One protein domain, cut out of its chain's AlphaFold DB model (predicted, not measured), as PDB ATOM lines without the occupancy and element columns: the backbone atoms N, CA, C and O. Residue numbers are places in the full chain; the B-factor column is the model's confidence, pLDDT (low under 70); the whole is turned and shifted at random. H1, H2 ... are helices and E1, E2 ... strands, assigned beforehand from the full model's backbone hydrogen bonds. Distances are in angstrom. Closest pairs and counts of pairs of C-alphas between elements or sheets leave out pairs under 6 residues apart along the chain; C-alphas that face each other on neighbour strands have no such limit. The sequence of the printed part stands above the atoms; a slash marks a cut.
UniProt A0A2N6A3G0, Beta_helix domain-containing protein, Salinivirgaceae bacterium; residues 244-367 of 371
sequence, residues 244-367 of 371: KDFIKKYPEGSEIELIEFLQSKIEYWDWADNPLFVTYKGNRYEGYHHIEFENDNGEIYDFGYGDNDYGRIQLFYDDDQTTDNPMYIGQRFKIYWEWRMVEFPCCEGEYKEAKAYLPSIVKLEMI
ATOM      1  N   LYS A 244     -27.657  86.424  50.458       83.62
ATOM      2  CA  LYS A 244     -28.757  87.215  49.893       83.62
ATOM      3  C   LYS A 244     -30.062  86.433  49.760       83.62
ATOM      4  O   LYS A 244     -31.121  87.036  49.867       83.62
ATOM      5  N   ASP A 245     -30.008  85.120  49.552       76.94
ATOM      6  CA  ASP A 245     -31.205  84.280  49.468       76.94
ATOM      7  C   ASP A 245     -31.908  84.158  50.837       76.94
ATOM      8  O   ASP A 245     -33.138  84.013  50.881       76.94
ATOM      9  N   PHE A 246     -31.154  84.298  51.941       82.56
ATOM     10  CA  PHE A 246     -31.706  84.394  53.295       82.56
ATOM     11  C   PHE A 246     -32.462  85.710  53.508       82.56
ATOM     12  O   PHE A 246     -33.341  85.758  54.358       82.56
ATOM     13  N   ILE A 247     -32.185  86.763  52.736       89.88
ATOM     14  CA  ILE A 247     -32.760  88.100  52.926       89.88
ATOM     15  C   ILE A 247     -33.999  88.282  52.037       89.88
ATOM     16  O   ILE A 247     -33.944  88.156  50.815       89.88
ATOM     17  N   LYS A 248     -35.141  88.645  52.632       87.31
ATOM     18  CA  LYS A 248     -36.372  89.025  51.904       87.31
ATOM     19  C   LYS A 248     -36.633  90.518  51.898       87.31
ATOM     20  O   LYS A 248     -37.214  91.031  50.943       87.31
ATOM     21  N   LYS A 249     -36.230  91.215  52.953       93.69
ATOM     22  CA  LYS A 249     -36.384  92.662  53.083       93.69
ATOM     23  C   LYS A 249     -35.289  93.193  53.990       93.69
ATOM     24  O   LYS A 249     -34.971  92.566  54.994       93.69
ATOM     25  N   TYR A 250     -34.765  94.364  53.664       93.19
ATOM     26  CA  TYR A 250     -33.814  95.072  54.507       93.19
ATOM     27  C   TYR A 250     -34.029  96.588  54.415       93.19
ATOM     28  O   TYR A 250     -34.578  97.066  53.415       93.19
ATOM     29  N   PRO A 251     -33.639  97.348  55.450       91.25
ATOM     30  CA  PRO A 251     -33.675  98.806  55.418       91.25
ATOM     31  C   PRO A 251     -32.714  99.394  54.373       91.25
ATOM     32  O   PRO A 251     -31.648  98.842  54.111       91.25
ATOM     33  N   GLU A 252     -33.068 100.539  53.782       91.06
ATOM     34  CA  GLU A 252     -32.188 101.239  52.837       91.06
ATOM     35  C   GLU A 252     -30.841 101.578  53.496       91.06
ATOM     36  O   GLU A 252     -30.805 102.177  54.569       91.06
ATOM     37  N   GLY A 253     -29.741 101.190  52.845       90.12
ATOM     38  CA  GLY A 253     -28.378 101.385  53.350       90.12
ATOM     39  C   GLY A 253     -27.836 100.254  54.233       90.12
ATOM     40  O   GLY A 253     -26.634 100.225  54.469       90.12
ATOM     41  N   SER A 254     -28.667  99.294  54.652       92.06
ATOM     42  CA  SER A 254     -28.275  98.217  55.581       92.06
ATOM     43  C   SER A 254     -27.930  96.882  54.907       92.06
ATOM     44  O   SER A 254     -27.747  95.877  55.588       92.06
ATOM     45  N   GLU A 255     -27.855  96.832  53.572       90.31
ATOM     46  CA  GLU A 255     -27.636  95.576  52.832       90.31
ATOM     47  C   GLU A 255     -26.332  94.877  53.228       90.31
ATOM     48  O   GLU A 255     -26.327  93.674  53.456       90.31
ATOM     49  N   ILE A 256     -25.233  95.634  53.295       88.44
ATOM     50  CA  ILE A 256     -23.895  95.088  53.553       88.44
ATOM     51  C   ILE A 256     -23.829  94.510  54.964       88.44
ATOM     52  O   ILE A 256     -23.426  93.365  55.121       88.44
ATOM     53  N   GLU A 257     -24.292  95.260  55.962       90.38
ATOM     54  CA  GLU A 257     -24.289  94.815  57.357       90.38
ATOM     55  C   GLU A 257     -25.170  93.579  57.562       90.38
ATOM     56  O   GLU A 257     -24.747  92.619  58.200       90.38
ATOM     57  N   LEU A 258     -26.371  93.551  56.969       91.62
ATOM     58  CA  LEU A 258     -27.240  92.379  57.059       91.62
ATOM     59  C   LEU A 258     -26.618  91.155  56.376       91.62
ATOM     60  O   LEU A 258     -26.772  90.038  56.871       91.62
ATOM     61  N   ILE A 259     -25.918  91.349  55.253       88.06
ATOM     62  CA  ILE A 259     -25.152  90.279  54.610       88.06
ATOM     63  C   ILE A 259     -24.035  89.807  55.540       88.06
ATOM     64  O   ILE A 259     -23.935  88.616  55.778       88.06
ATOM     65  N   GLU A 260     -23.219  90.687  56.111       86.06
ATOM     66  CA  GLU A 260     -22.132  90.276  57.011       86.06
ATOM     67  C   GLU A 260     -22.663  89.526  58.247       86.06
ATOM     68  O   GLU A 260     -22.163  88.452  58.590       86.06
ATOM     69  N   PHE A 261     -23.743  90.029  58.854       90.38
ATOM     70  CA  PHE A 261     -24.429  89.385  59.973       90.38
ATOM     71  C   PHE A 261     -24.913  87.977  59.610       90.38
ATOM     72  O   PHE A 261     -24.558  87.004  60.279       90.38
ATOM     73  N   LEU A 262     -25.696  87.847  58.537       91.00
ATOM     74  CA  LEU A 262     -26.232  86.553  58.125       91.00
ATOM     75  C   LEU A 262     -25.140  85.615  57.630       91.00
ATOM     76  O   LEU A 262     -25.237  84.427  57.894       91.00
ATOM     77  N   GLN A 263     -24.101  86.120  56.966       84.25
ATOM     78  CA  GLN A 263     -22.978  85.307  56.518       84.25
ATOM     79  C   GLN A 263     -22.303  84.624  57.700       84.25
ATOM     80  O   GLN A 263     -22.132  83.411  57.674       84.25
ATOM     81  N   SER A 264     -22.014  85.380  58.762       82.88
ATOM     82  CA  SER A 264     -21.420  84.817  59.975       82.88
ATOM     83  C   SER A 264     -22.324  83.773  60.637       82.88
ATOM     84  O   SER A 264     -21.837  82.735  61.077       82.88
ATOM     85  N   LYS A 265     -23.649  83.996  60.658       90.19
ATOM     86  CA  LYS A 265     -24.598  83.000  61.168       90.19
ATOM     87  C   LYS A 265     -24.644  81.768  60.269       90.19
ATOM     88  O   LYS A 265     -24.565  80.670  60.785       90.19
ATOM     89  N   ILE A 266     -24.740  81.914  58.953       83.81
ATOM     90  CA  ILE A 266     -24.782  80.775  58.027       83.81
ATOM     91  C   ILE A 266     -23.513  79.946  58.173       83.81
ATOM     92  O   ILE A 266     -23.613  78.759  58.436       83.81
ATOM     93  N   GLU A 267     -22.338  80.573  58.110       77.38
ATOM     94  CA  GLU A 267     -21.055  79.883  58.269       77.38
ATOM     95  C   GLU A 267     -20.928  79.181  59.624       77.38
ATOM     96  O   GLU A 267     -20.312  78.128  59.686       77.38
ATOM     97  N   TYR A 268     -21.498  79.732  60.700       81.50
ATOM     98  CA  TYR A 268     -21.490  79.096  62.020       81.50
ATOM     99  C   TYR A 268     -22.493  77.935  62.130       81.50
ATOM    100  O   TYR A 268     -22.184  76.899  62.713       81.50
ATOM    101  N   TRP A 269     -23.689  78.100  61.565       86.81
ATOM    102  CA  TRP A 269     -24.800  77.156  61.692       86.81
ATOM    103  C   TRP A 269     -24.789  76.035  60.648       86.81
ATOM    104  O   TRP A 269     -25.417  75.011  60.892       86.81
ATOM    105  N   ASP A 270     -24.071  76.174  59.530       77.31
ATOM    106  CA  ASP A 270     -23.931  75.109  58.514       77.31
ATOM    107  C   ASP A 270     -23.257  73.846  59.089       77.31
ATOM    108  O   ASP A 270     -23.424  72.754  58.559       77.31
ATOM    109  N   TRP A 271     -22.534  73.995  60.205       73.75
ATOM    110  CA  TRP A 271     -21.844  72.920  60.927       73.75
ATOM    111  C   TRP A 271     -22.559  72.469  62.200       73.75
ATOM    112  O   TRP A 271     -22.052  71.614  62.923       73.75
ATOM    113  N   ALA A 272     -23.685  73.095  62.540       82.38
ATOM    114  CA  ALA A 272     -24.397  72.793  63.767       82.38
ATOM    115  C   ALA A 272     -25.169  71.477  63.602       82.38
ATOM    116  O   ALA A 272     -26.003  71.361  62.703       82.38
ATOM    117  N   ASP A 273     -24.933  70.505  64.491       84.19
ATOM    118  CA  ASP A 273     -25.682  69.246  64.481       84.19
ATOM    119  C   ASP A 273     -27.194  69.502  64.511       84.19
ATOM    120  O   ASP A 273     -27.687  70.478  65.083       84.19
ATOM    121  N   ASN A 274     -27.969  68.592  63.936       83.06
ATOM    122  CA  ASN A 274     -29.417  68.619  64.066       83.06
ATOM    123  C   ASN A 274     -29.933  67.192  64.284       83.06
ATOM    124  O   ASN A 274     -30.009  66.413  63.331       83.06
ATOM    125  N   PRO A 275     -30.281  66.805  65.524       93.81
ATOM    126  CA  PRO A 275     -30.490  67.660  66.698       93.81
ATOM    127  C   PRO A 275     -29.202  68.059  67.446       93.81
ATOM    128  O   PRO A 275     -28.276  67.261  67.552       93.81
ATOM    129  N   LEU A 276     -29.208  69.241  68.073       95.00
ATOM    130  CA  LEU A 276     -28.171  69.706  69.007       95.00
ATOM    131  C   LEU A 276     -28.395  69.144  70.414       95.00
ATOM    132  O   LEU A 276     -29.533  69.085  70.882       95.00
ATOM    133  N   PHE A 277     -27.315  68.836  71.133       96.25
ATOM    134  CA  PHE A 277     -27.339  68.468  72.554       96.25
ATOM    135  C   PHE A 277     -26.600  69.524  73.377       96.25
ATOM    136  O   PHE A 277     -25.372  69.557  73.413       96.25
ATOM    137  N   VAL A 278     -27.349  70.407  74.031       97.94
ATOM    138  CA  VAL A 278     -26.816  71.671  74.563       97.94
ATOM    139  C   VAL A 278     -27.400  72.024  75.928       97.94
ATOM    140  O   VAL A 278     -28.469  71.560  76.307       97.94
ATOM    141  N   THR A 279     -26.701  72.862  76.683       98.31
ATOM    142  CA  THR A 279     -27.114  73.409  77.976       98.31
ATOM    143  C   THR A 279     -27.634  74.828  77.791       98.31
ATOM    144  O   THR A 279     -26.923  75.670  77.253       98.31
ATOM    145  N   TYR A 280     -28.840  75.130  78.269       98.31
ATOM    146  CA  TYR A 280     -29.383  76.488  78.186       98.31
ATOM    147  C   TYR A 280     -28.638  77.445  79.124       98.31
ATOM    148  O   TYR A 280     -28.531  77.187  80.328       98.31
ATOM    149  N   LYS A 281     -28.121  78.551  78.581       98.19
ATOM    150  CA  LYS A 281     -27.322  79.539  79.323       98.19
ATOM    151  C   LYS A 281     -28.132  80.744  79.792       98.19
ATOM    152  O   LYS A 281     -27.706  81.390  80.748       98.19
ATOM    153  N   GLY A 282     -29.295  80.975  79.190       97.44
ATOM    154  CA  GLY A 282     -30.152  82.130  79.452       97.44
ATOM    155  C   GLY A 282     -30.267  83.042  78.233       97.44
ATOM    156  O   GLY A 282     -29.789  82.712  77.141       97.44
ATOM    157  N   ASN A 283     -30.911  84.187  78.424       95.88
ATOM    158  CA  ASN A 283     -30.932  85.275  77.462       95.88
ATOM    159  C   ASN A 283     -29.909  86.361  77.807       95.88
ATOM    160  O   ASN A 283     -29.430  86.500  78.936       95.88
ATOM    161  N   ARG A 284     -29.546  87.144  76.793       94.62
ATOM    162  CA  ARG A 284     -28.609  88.260  76.932       94.62
ATOM    163  C   ARG A 284     -28.978  89.386  75.975       94.62
ATOM    164  O   ARG A 284     -29.380  89.139  74.842       94.62
ATOM    165  N   TYR A 285     -28.820  90.629  76.432       90.88
ATOM    166  CA  TYR A 285     -29.038  91.832  75.626       90.88
ATOM    167  C   TYR A 285     -27.735  92.618  75.477       90.88
ATOM    168  O   TYR A 285     -27.318  93.328  76.391       90.88
ATOM    169  N   GLU A 286     -27.110  92.519  74.304       87.44
ATOM    170  CA  GLU A 286     -25.876  93.236  73.947       87.44
ATOM    171  C   GLU A 286     -26.062  93.967  72.614       87.44
ATOM    172  O   GLU A 286     -25.431  93.681  71.605       87.44
ATOM    173  N   GLY A 287     -27.019  94.899  72.589       84.69
ATOM    174  CA  GLY A 287     -27.468  95.568  71.362       84.69
ATOM    175  C   GLY A 287     -28.476  94.739  70.560       84.69
ATOM    176  O   GLY A 287     -29.413  95.309  70.004       84.69
ATOM    177  N   TYR A 288     -28.350  93.413  70.600       87.12
ATOM    178  CA  TYR A 288     -29.297  92.445  70.055       87.12
ATOM    179  C   TYR A 288     -29.776  91.481  71.151       87.12
ATOM    180  O   TYR A 288     -29.115  91.324  72.181       87.12
ATOM    181  N   HIS A 289     -30.962  90.894  70.961       92.38
ATOM    182  CA  HIS A 289     -31.483  89.850  71.837       92.38
ATOM    183  C   HIS A 289     -30.846  88.515  71.450       92.38
ATOM    184  O   HIS A 289     -30.980  88.090  70.303       92.38
ATOM    185  N   HIS A 290     -30.187  87.872  72.407       95.25
ATOM    186  CA  HIS A 290     -29.559  86.566  72.255       95.25
ATOM    187  C   HIS A 290     -30.244  85.539  73.153       95.25
ATOM    188  O   HIS A 290     -30.581  85.849  74.298       95.25
ATOM    189  N   ILE A 291     -30.414  84.320  72.643       97.50
ATOM    190  CA  ILE A 291     -30.942  83.170  73.390       97.50
ATOM    191  C   ILE A 291     -29.920  82.047  73.253       97.50
ATOM    192  O   ILE A 291     -29.833  81.407  72.205       97.50
ATOM    193  N   GLU A 292     -29.126  81.841  74.299       97.94
ATOM    194  CA  GLU A 292     -27.863  81.113  74.199       97.94
ATOM    195  C   GLU A 292     -27.956  79.697  74.767       97.94
ATOM    196  O   GLU A 292     -28.443  79.460  75.879       97.94
ATOM    197  N   PHE A 293     -27.407  78.748  74.014       98.25
ATOM    198  CA  PHE A 293     -27.204  77.371  74.436       98.25
ATOM    199  C   PHE A 293     -25.755  76.959  74.187       98.25
ATOM    200  O   PHE A 293     -25.174  77.341  73.182       98.25
ATOM    201  N   GLU A 294     -25.175  76.163  75.077       98.12
ATOM    202  CA  GLU A 294     -23.767  75.757  75.020       98.12
ATOM    203  C   GLU A 294     -23.644  74.237  74.912       98.12
ATOM    204  O   GLU A 294     -24.239  73.528  75.730       98.12
ATOM    205  N   ASN A 295     -22.900  73.708  73.941       96.25
ATOM    206  CA  ASN A 295     -22.621  72.265  73.901       96.25
ATOM    207  C   ASN A 295     -21.496  71.864  74.874       96.25
ATOM    208  O   ASN A 295     -20.891  72.698  75.546       96.25
ATOM    209  N   ASP A 296     -21.192  70.567  74.944       94.88
ATOM    210  CA  ASP A 296     -20.160  70.035  75.846       94.88
ATOM    211  C   ASP A 296     -18.729  70.502  75.478       94.88
ATOM    212  O   ASP A 296     -17.822  70.416  76.309       94.88
ATOM    213  N   ASN A 297     -18.531  71.045  74.268       92.25
ATOM    214  CA  ASN A 297     -17.270  71.628  73.797       92.25
ATOM    215  C   ASN A 297     -17.139  73.131  74.122       92.25
ATOM    216  O   ASN A 297     -16.085  73.719  73.873       92.25
ATOM    217  N   GLY A 298     -18.177  73.750  74.692       95.44
ATOM    218  CA  GLY A 298     -18.208  75.179  75.008       95.44
ATOM    219  C   GLY A 298     -18.630  76.084  73.843       95.44
ATOM    220  O   GLY A 298     -18.453  77.299  73.920       95.44
ATOM    221  N   GLU A 299     -19.160  75.522  72.755       95.38
ATOM    222  CA  GLU A 299     -19.644  76.284  71.598       95.38
ATOM    223  C   GLU A 299     -21.044  76.846  71.877       95.38
ATOM    224  O   GLU A 299     -21.902  76.128  72.391       95.38
ATOM    225  N   ILE A 300     -21.269  78.127  71.546       97.00
ATOM    226  CA  ILE A 300     -22.504  78.863  71.861       97.00
ATOM    227  C   ILE A 300     -23.407  79.004  70.633       97.00
ATOM    228  O   ILE A 300     -23.113  79.761  69.709       97.00
ATOM    229  N   TYR A 301     -24.575  78.374  70.692       97.19
ATOM    230  CA  TYR A 301     -25.641  78.482  69.706       97.19
ATOM    231  C   TYR A 301     -26.654  79.540  70.133       97.19
ATOM    232  O   TYR A 301     -27.290  79.427  71.183       97.19
ATOM    233  N   ASP A 302     -26.804  80.570  69.302       97.12
ATOM    234  CA  ASP A 302     -27.691  81.708  69.543       97.12
ATOM    235  C   ASP A 302     -28.939  81.673  68.647       97.12
ATOM    236  O   ASP A 302     -28.860  81.929  67.438       97.12
ATOM    237  N   PHE A 303     -30.089  81.424  69.276       97.19
ATOM    238  CA  PHE A 303     -31.426  81.420  68.669       97.19
ATOM    239  C   PHE A 303     -32.166  82.763  68.812       97.19
ATOM    240  O   PHE A 303     -33.387  82.833  68.645       97.19
ATOM    241  N   GLY A 304     -31.450  83.838  69.142       95.75
ATOM    242  CA  GLY A 304     -31.984  85.192  69.221       95.75
ATOM    243  C   GLY A 304     -32.740  85.607  67.956       95.75
ATOM    244  O   GLY A 304     -32.283  85.375  66.836       95.75
ATOM    245  N   TYR A 305     -33.917  86.212  68.149       94.56
ATOM    246  CA  TYR A 305     -34.868  86.610  67.097       94.56
ATOM    247  C   TYR A 305     -35.391  85.486  66.179       94.56
ATOM    248  O   TYR A 305     -36.102  85.780  65.217       94.56
ATOM    249  N   GLY A 306     -35.079  84.219  66.459       95.69
ATOM    250  CA  GLY A 306     -35.683  83.079  65.771       95.69
ATOM    251  C   GLY A 306     -37.185  82.949  66.057       95.69
ATOM    252  O   GLY A 306     -37.679  83.387  67.098       95.69
ATOM    253  N   ASP A 307     -37.919  82.304  65.147       95.81
ATOM    254  CA  ASP A 307     -39.322  81.903  65.349       95.81
ATOM    255  C   ASP A 307     -39.360  80.584  66.130       95.81
ATOM    256  O   ASP A 307     -39.631  79.506  65.593       95.81
ATOM    257  N   ASN A 308     -38.946  80.683  67.392       97.38
ATOM    258  CA  ASN A 308     -38.660  79.546  68.254       97.38
ATOM    259  C   ASN A 308     -39.940  78.942  68.852       97.38
ATOM    260  O   ASN A 308     -40.687  79.611  69.567       97.38
ATOM    261  N   ASP A 309     -40.142  77.643  68.634       96.44
ATOM    262  CA  ASP A 309     -41.185  76.832  69.259       96.44
ATOM    263  C   ASP A 309     -40.612  76.012  70.427       96.44
ATOM    264  O   ASP A 309     -39.985  74.962  70.257       96.44
ATOM    265  N   TYR A 310     -40.855  76.491  71.648       96.56
ATOM    266  CA  TYR A 310     -40.452  75.807  72.881       96.56
ATOM    267  C   TYR A 310     -41.454  74.723  73.326       96.56
ATOM    268  O   TYR A 310     -41.262  74.062  74.354       96.56
ATOM    269  N   GLY A 311     -42.551  74.526  72.589       95.19
ATOM    270  CA  GLY A 311     -43.624  73.601  72.929       95.19
ATOM    271  C   GLY A 311     -44.224  73.888  74.308       95.19
ATOM    272  O   GLY A 311     -44.896  74.891  74.528       95.19
ATOM    273  N   ARG A 312     -44.023  72.963  75.256       95.88
ATOM    274  CA  ARG A 312     -44.509  73.099  76.646       95.88
ATOM    275  C   ARG A 312     -43.462  73.667  77.607       95.88
ATOM    276  O   ARG A 312     -43.779  73.872  78.777       95.88
ATOM    277  N   ILE A 313     -42.227  73.858  77.151       96.12
ATOM    278  CA  ILE A 313     -41.126  74.356  77.973       96.12
ATOM    279  C   ILE A 313     -41.220  75.880  78.014       96.12
ATOM    280  O   ILE A 313     -41.312  76.538  76.985       96.12
ATOM    281  N   GLN A 314     -41.203  76.445  79.218       95.50
ATOM    282  CA  GLN A 314     -41.329  77.886  79.439       95.50
ATOM    283  C   GLN A 314     -39.968  78.473  79.805       95.50
ATOM    284  O   GLN A 314     -39.717  78.744  80.981       95.50
ATOM    285  N   LEU A 315     -39.083  78.627  78.813       95.94
ATOM    286  CA  LEU A 315     -37.747  79.200  79.032       95.94
ATOM    287  C   LEU A 315     -37.799  80.614  79.626       95.94
ATOM    288  O   LEU A 315     -36.880  80.993  80.341       95.94
ATOM    289  N   PHE A 316     -38.903  81.336  79.418       96.25
ATOM    290  CA  PHE A 316     -39.126  82.697  79.898       96.25
ATOM    291  C   PHE A 316     -40.382  82.787  80.769       96.25
ATOM    292  O   PHE A 316     -41.310  81.986  80.628       96.25
ATOM    293  N   TYR A 317     -40.409  83.761  81.682       91.38
ATOM    294  CA  TYR A 317     -41.607  84.083  82.471       91.38
ATOM    295  C   TYR A 317     -42.584  85.010  81.756       91.38
ATOM    296  O   TYR A 317     -43.764  85.037  82.110       91.38
ATOM    297  N   ASP A 318     -42.078  85.801  80.817       89.25
ATOM    298  CA  ASP A 318     -42.837  86.790  80.073       89.25
ATOM    299  C   ASP A 318     -42.967  86.393  78.599       89.25
ATOM    300  O   ASP A 318     -42.179  85.612  78.062       89.25
ATOM    301  N   ASP A 319     -44.002  86.934  77.957       83.75
ATOM    302  CA  ASP A 319     -44.271  86.697  76.537       83.75
ATOM    303  C   ASP A 319     -43.233  87.401  75.640       83.75
ATOM    304  O   ASP A 319     -42.982  86.961  74.519       83.75
ATOM    305  N   ASP A 320     -42.597  88.459  76.156       84.12
ATOM    306  CA  ASP A 320     -41.572  89.248  75.459       84.12
ATOM    307  C   ASP A 320     -40.187  88.568  75.455       84.12
ATOM    308  O   ASP A 320     -39.255  89.070  74.828       84.12
ATOM    309  N   GLN A 321     -40.048  87.416  76.124       87.94
ATOM    310  CA  GLN A 321     -38.820  86.616  76.225       87.94
ATOM    311  C   GLN A 321     -37.630  87.370  76.845       87.94
ATOM    312  O   GLN A 321     -36.471  87.082  76.551       87.94
ATOM    313  N   THR A 322     -37.906  88.333  77.726       87.62
ATOM    314  CA  THR A 322     -36.891  89.201  78.342       87.62
ATOM    315  C   THR A 322     -36.415  88.697  79.699       87.62
ATOM    316  O   THR A 322     -35.291  89.000  80.099       87.62
ATOM    317  N   THR A 323     -37.224  87.895  80.396       94.31
ATOM    318  CA  THR A 323     -36.893  87.380  81.730       94.31
ATOM    319  C   THR A 323     -36.780  85.862  81.712       94.31
ATOM    320  O   THR A 323     -37.796  85.161  81.649       94.31
ATOM    321  N   ASP A 324     -35.554  85.357  81.844       97.12
ATOM    322  CA  ASP A 324     -35.293  83.923  81.960       97.12
ATOM    323  C   ASP A 324     -36.063  83.286  83.119       97.12
ATOM    324  O   ASP A 324     -36.173  83.827  84.227       97.12
ATOM    325  N   ASN A 325     -36.526  82.064  82.887       96.69
ATOM    326  CA  ASN A 325     -37.011  81.188  83.930       96.69
ATOM    327  C   ASN A 325     -35.824  80.404  84.530       96.69
ATOM    328  O   ASN A 325     -35.299  79.480  83.896       96.69
ATOM    329  N   PRO A 326     -35.411  80.696  85.780       96.25
ATOM    330  CA  PRO A 326     -34.228  80.111  86.408       96.25
ATOM    331  C   PRO A 326     -34.326  78.595  86.610       96.25
ATOM    332  O   PRO A 326     -33.312  77.963  86.887       96.25
ATOM    333  N   MET A 327     -35.515  77.995  86.472       96.31
ATOM    334  CA  MET A 327     -35.679  76.539  86.479       96.31
ATOM    335  C   MET A 327     -34.929  75.863  85.325       96.31
ATOM    336  O   MET A 327     -34.476  74.728  85.480       96.31
ATOM    337  N   TYR A 328     -34.818  76.540  84.180       96.94
ATOM    338  CA  TYR A 328     -34.247  75.968  82.964       96.94
ATOM    339  C   TYR A 328     -32.790  76.378  82.729       96.94
ATOM    340  O   TYR A 328     -32.096  75.697  81.976       96.94
ATOM    341  N   ILE A 329     -32.297  77.432  83.389       97.38
ATOM    342  CA  ILE A 329     -30.884  77.822  83.313       97.38
ATOM    343  C   ILE A 329     -30.008  76.656  83.793       97.38
ATOM    344  O   ILE A 329     -30.204  76.105  84.880       97.38
ATOM    345  N   GLY A 330     -29.036  76.272  82.968       96.88
ATOM    346  CA  GLY A 330     -28.133  75.152  83.231       96.88
ATOM    347  C   GLY A 330     -28.740  73.766  82.986       96.88
ATOM    348  O   GLY A 330     -28.067  72.772  83.249       96.88
ATOM    349  N   GLN A 331     -29.984  73.666  82.503       97.56
ATOM    350  CA  GLN A 331     -30.562  72.384  82.089       97.56
ATOM    351  C   GLN A 331     -30.101  72.003  80.679       97.56
ATOM    352  O   GLN A 331     -29.867  72.871  79.836       97.56
ATOM    353  N   ARG A 332     -29.992  70.693  80.433       97.75
ATOM    354  CA  ARG A 332     -29.635  70.134  79.125       97.75
ATOM    355  C   ARG A 332     -30.875  69.891  78.275       97.75
ATOM    356  O   ARG A 332     -31.906  69.421  78.762       97.75
ATOM    357  N   PHE A 333     -30.733  70.160  76.989       98.12
ATOM    358  CA  PHE A 333     -31.775  70.038  75.993       98.12
ATOM    359  C   PHE A 333     -31.262  69.337  74.745       98.12
ATOM    360  O   PHE A 333     -30.093  69.448  74.373       98.12
ATOM    361  N   LYS A 334     -32.190  68.649  74.089       97.44
ATOM    362  CA  LYS A 334     -32.079  68.207  72.713       97.44
ATOM    363  C   LYS A 334     -32.898  69.168  71.851       97.44
ATOM    364  O   LYS A 334     -34.114  69.272  72.035       97.44
ATOM    365  N   ILE A 335     -32.235  69.900  70.962       97.88
ATOM    366  CA  ILE A 335     -32.849  70.932  70.122       97.88
ATOM    367  C   ILE A 335     -32.901  70.445  68.685       97.88
ATOM    368  O   ILE A 335     -31.871  70.124  68.104       97.88
ATOM    369  N   TYR A 336     -34.093  70.453  68.101       91.31
ATOM    370  CA  TYR A 336     -34.256  70.376  66.656       91.31
ATOM    371  C   TYR A 336     -34.447  71.793  66.138       91.31
ATOM    372  O   TYR A 336     -35.264  72.548  66.683       91.31
ATOM    373  N   TRP A 337     -33.710  72.154  65.100       94.62
ATOM    374  CA  TRP A 337     -33.723  73.508  64.562       94.62
ATOM    375  C   TRP A 337     -33.814  73.515  63.042       94.62
ATOM    376  O   TRP A 337     -33.469  72.541  62.384       94.62
ATOM    377  N   GLU A 338     -34.304  74.617  62.488       85.12
ATOM    378  CA  GLU A 338     -34.378  74.857  61.047       85.12
ATOM    379  C   GLU A 338     -34.190  76.355  60.778       85.12
ATOM    380  O   GLU A 338     -34.343  77.192  61.671       85.12
ATOM    381  N   TRP A 339     -33.904  76.724  59.533       84.44
ATOM    382  CA  TRP A 339     -33.928  78.119  59.102       84.44
ATOM    383  C   TRP A 339     -35.375  78.577  58.872       84.44
ATOM    384  O   TRP A 339     -36.012  78.158  57.904       84.44
ATOM    385  N   ARG A 340     -35.908  79.471  59.715       85.75
ATOM    386  CA  ARG A 340     -37.259  80.044  59.544       85.75
ATOM    387  C   ARG A 340     -37.211  81.518  59.191       85.75
ATOM    388  O   ARG A 340     -36.318  82.246  59.610       85.75
ATOM    389  N   MET A 341     -38.189  81.956  58.401       87.94
ATOM    390  CA  MET A 341     -38.328  83.357  58.016       87.94
ATOM    391  C   MET A 341     -38.853  84.174  59.194       87.94
ATOM    392  O   MET A 341     -39.962  83.932  59.661       87.94
ATOM    393  N   VAL A 342     -38.095  85.185  59.602       93.94
ATOM    394  CA  VAL A 342     -38.401  86.042  60.748       93.94
ATOM    395  C   VAL A 342     -38.293  87.516  60.385       93.94
ATOM    396  O   VAL A 342     -37.608  87.894  59.430       93.94
ATOM    397  N   GLU A 343     -38.991  88.350  61.149       95.00
ATOM    398  CA  GLU A 343     -38.848  89.804  61.126       95.00
ATOM    399  C   GLU A 343     -38.144  90.228  62.414       95.00
ATOM    400  O   GLU A 343     -38.560  89.843  63.504       95.00
ATOM    401  N   PHE A 344     -37.049  90.974  62.291       94.06
ATOM    402  CA  PHE A 344     -36.223  91.353  63.433       94.06
ATOM    403  C   PHE A 344     -35.629  92.749  63.240       94.06
ATOM    404  O   PHE A 344     -35.411  93.176  62.098       94.06
ATOM    405  N   PRO A 345     -35.374  93.489  64.332       92.00
ATOM    406  CA  PRO A 345     -34.688  94.766  64.244       92.00
ATOM    407  C   PRO A 345     -33.252  94.508  63.789       92.00
ATOM    408  O   PRO A 345     -32.483  93.857  64.496       92.00
ATOM    409  N   CYS A 346     -32.895  95.006  62.607       86.31
ATOM    410  CA  CYS A 346     -31.528  94.913  62.123       86.31
ATOM    411  C   CYS A 346     -30.849  96.267  62.092       86.31
ATOM    412  O   CYS A 346     -31.445  97.287  61.727       86.31
ATOM    413  N   CYS A 347     -29.548  96.128  62.318       80.44
ATOM    414  CA  CYS A 347     -28.476  96.906  61.758       80.44
ATOM    415  C   CYS A 347     -28.242  98.211  62.529       80.44
ATOM    416  O   CYS A 347     -29.190  98.868  62.973       80.44
ATOM    417  N   GLU A 348     -26.974  98.553  62.748       75.25
ATOM    418  CA  GLU A 348     -26.554  99.698  63.546       75.25
ATOM    419  C   GLU A 348     -27.299 100.972  63.105       75.25
ATOM    420  O   GLU A 348     -27.296 101.365  61.936       75.25
ATOM    421  N   GLY A 349     -27.966 101.638  64.055       73.69
ATOM    422  CA  GLY A 349     -28.690 102.886  63.811       73.69
ATOM    423  C   GLY A 349     -30.157 102.841  64.230       73.69
ATOM    424  O   GLY A 349     -30.470 102.668  65.404       73.69
ATOM    425  N   GLU A 350     -31.071 103.089  63.289       70.06
ATOM    426  CA  GLU A 350     -32.501 103.311  63.572       70.06
ATOM    427  C   GLU A 350     -33.294 102.025  63.909       70.06
ATOM    428  O   GLU A 350     -34.512 102.113  64.055       70.06
ATOM    429  N   TYR A 351     -32.638 100.857  64.032       81.50
ATOM    430  CA  TYR A 351     -33.257  99.549  64.327       81.50
ATOM    431  C   TYR A 351     -34.486  99.256  63.457       81.50
ATOM    432  O   TYR A 351     -35.563  98.893  63.937       81.50
ATOM    433  N   LYS A 352     -34.345  99.459  62.147       89.38
ATOM    434  CA  LYS A 352     -35.430  99.179  61.206       89.38
ATOM    435  C   LYS A 352     -35.565  97.672  61.002       89.38
ATOM    436  O   LYS A 352     -34.588  96.930  61.026       89.38
ATOM    437  N   GLU A 353     -36.791  97.227  60.762       93.31
ATOM    438  CA  GLU A 353     -37.082  95.808  60.566       93.31
ATOM    439  C   GLU A 353     -36.452  95.273  59.273       93.31
ATOM    440  O   GLU A 353     -36.712  95.773  58.168       93.31
ATOM    441  N   ALA A 354     -35.662  94.214  59.417       94.62
ATOM    442  CA  ALA A 354     -35.280  93.320  58.337       94.62
ATOM    443  C   ALA A 354     -36.167  92.071  58.363       94.62
ATOM    444  O   ALA A 354     -36.732  91.705  59.393       94.62
ATOM    445  N   LYS A 355     -36.282  91.407  57.214       93.69
ATOM    446  CA  LYS A 355     -36.934  90.105  57.079       93.69
ATOM    447  C   LYS A 355     -35.950  89.140  56.451       93.69
ATOM    448  O   LYS A 355     -35.588  89.332  55.286       93.69
ATOM    449  N   ALA A 356     -35.525  88.130  57.199       92.12
ATOM    450  CA  ALA A 356     -34.580  87.130  56.720       92.12
ATOM    451  C   ALA A 356     -34.833  85.758  57.353       92.12
ATOM    452  O   ALA A 356     -35.654  85.637  58.256       92.12
ATOM    453  N   TYR A 357     -34.156  84.724  56.866       86.69
ATOM    454  CA  TYR A 357     -34.149  83.414  57.506       86.69
ATOM    455  C   TYR A 357     -33.096  83.373  58.618       86.69
ATOM    456  O   TYR A 357     -31.936  83.688  58.365       86.69
ATOM    457  N   LEU A 358     -33.498  82.982  59.828       93.75
ATOM    458  CA  LEU A 358     -32.627  82.801  60.995       93.75
ATOM    459  C   LEU A 358     -32.795  81.388  61.577       93.75
ATOM    460  O   LEU A 358     -33.869  80.792  61.415       93.75
ATOM    461  N   PRO A 359     -31.764  80.845  62.251       94.56
ATOM    462  CA  PRO A 359     -31.889  79.574  62.950       94.56
ATOM    463  C   PRO A 359     -32.986  79.703  64.003       94.56
ATOM    464  O   PRO A 359     -33.020  80.661  64.775       94.56
ATOM    465  N   SER A 360     -33.926  78.770  63.985       96.12
ATOM    466  CA  SER A 360     -35.098  78.787  64.850       96.12
ATOM    467  C   SER A 360     -35.339  77.397  65.413       96.12
ATOM    468  O   SER A 360     -35.256  76.397  64.698       96.12
ATOM    469  N   ILE A 361     -35.649  77.331  66.702       97.75
ATOM    470  CA  ILE A 361     -36.007  76.086  67.374       97.75
ATOM    471  C   ILE A 361     -37.359  75.629  66.834       97.75
ATOM    472  O   ILE A 361     -38.346  76.349  66.943       97.75
ATOM    473  N   VAL A 362     -37.420  74.425  66.271       94.50
ATOM    474  CA  VAL A 362     -38.686  73.820  65.820       94.50
ATOM    475  C   VAL A 362     -39.223  72.808  66.819       94.50
ATOM    476  O   VAL A 362     -40.405  72.470  66.789       94.50
ATOM    477  N   LYS A 363     -38.351  72.313  67.705       95.81
ATOM    478  CA  LYS A 363     -38.715  71.435  68.811       95.81
ATOM    479  C   LYS A 363     -37.640  71.463  69.891       95.81
ATOM    480  O   LYS A 363     -36.456  71.292  69.601       95.81
ATOM    481  N   LEU A 364     -38.076  71.591  71.140       97.75
ATOM    482  CA  LEU A 364     -37.219  71.569  72.321       97.75
ATOM    483  C   LEU A 364     -37.601  70.402  73.237       97.75
ATOM    484  O   LEU A 364     -38.755  70.282  73.650       97.75
ATOM    485  N   GLU A 365     -36.637  69.548  73.575       97.19
ATOM    486  CA  GLU A 365     -36.822  68.434  74.510       97.19
ATOM    487  C   GLU A 365     -35.835  68.555  75.670       97.19
ATOM    488  O   GLU A 365     -34.641  68.746  75.456       97.19
ATOM    489  N   MET A 366     -36.313  68.432  76.908       96.75
ATOM    490  CA  MET A 366     -35.429  68.372  78.073       96.75
ATOM    491  C   MET A 366     -34.791  66.987  78.164       96.75
ATOM    492  O   MET A 366     -35.483  65.976  78.058       96.75
ATOM    493  N   ILE A 367     -33.482  66.944  78.399       95.88
ATOM    494  CA  ILE A 367     -32.769  65.699  78.672       95.88
ATOM    495  C   ILE A 367     -32.828  65.484  80.182       95.88
ATOM    496  O   ILE A 367     -32.276  66.274  80.951       95.88
TER     497      ILE A 367
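Overview. This is residues 244 to 367 of the 371 residues of the protein "Beta_helix domain-containing protein" of Salinivirgaceae bacterium (UniProt A0A2N6A3G0). A strongly twisted antiparallel sheet splays like a V: the long hairpin E5 and E6 makes one arm, the strands E2, E3 and E4 the other, and the two arms join where the start of E5 pairs with the start of E2. Helix H1 packs on one face along the hairpin arm, and the short E1 edges that arm. The printed part has 124 residues, with one named helix and six named strands in the order E1 H1 E2 E3 E4 E5 E6; the class is mixed, helices and strands. The sheet runs E1 E6 E5 E2 E3 E4. The whole is compact, with a radius of gyration of the C-alphas of 14.5 A and spans of 43 by 30 by 23 A.

Along the chain. Begin with E5, residues 332 to 346, 30.1 A long, which bends by 88 degrees at residue 341; find its C-alpha 332 at (-29.635, 70.134, 79.125). E6, residues 352 to 366, is 35.1 A long, bends by 70 degrees at residue 356 and ends at C-alpha 366 at (-35.429, 68.372, 78.073). E2, residues 276 to 285, is 23.1 A long and bends by 72 degrees at residue 279. Beyond it come E3, residues 289 to 294, 16.4 A long, and E4, residues 300 to 302. E1 is residues 247 to 249. H1 starts at C-alpha 255 at (-27.636, 95.576, 52.832) and runs 20.6 A to residue 269.

Arrangement. E5 and E6 form a hairpin, antiparallel at 167 degrees; look for N 340 and O 358, 3.0 A apart. E5 is also antiparallel to E2, with N 333 and O 278 2.7 A apart. E2 is staggered: residues 276 to 279 pair with E5, residues 279 to 285 with E3. E2, E3 and E4 are a meander, each strand the antiparallel neighbour of the one before; N 281 and O 292 are 2.9 A apart, N 301 and O 293 2.8 A. With E5 they make a Greek key, in which the first strand, E2, is the antiparallel neighbour of the fourth. At the other edge, E1 is antiparallel to E6, with N 248 and O 355 2.8 A apart. H1 is on the sheet at a height of 8.2 A, only just over E6 and E5, with 3 of its C-alphas falling on each; it runs along the strands, at 7 degrees to E5 on the local plane. The closest C-alphas of H1 and E5 are those of Leu 258 and Cys 346, 7.1 A apart. In H1 every O i to N i+4 pair is within hydrogen-bond range.

Size, cuts and confidence. The two C-alphas farthest apart, those of Gly 253 and Ile 367, are 44.0 A apart. The printed part has no cut. The link from E4 to E5, residues 303 to 331, is long. The mean pLDDT of the printed part is 91.5, and no printed residue is under 70.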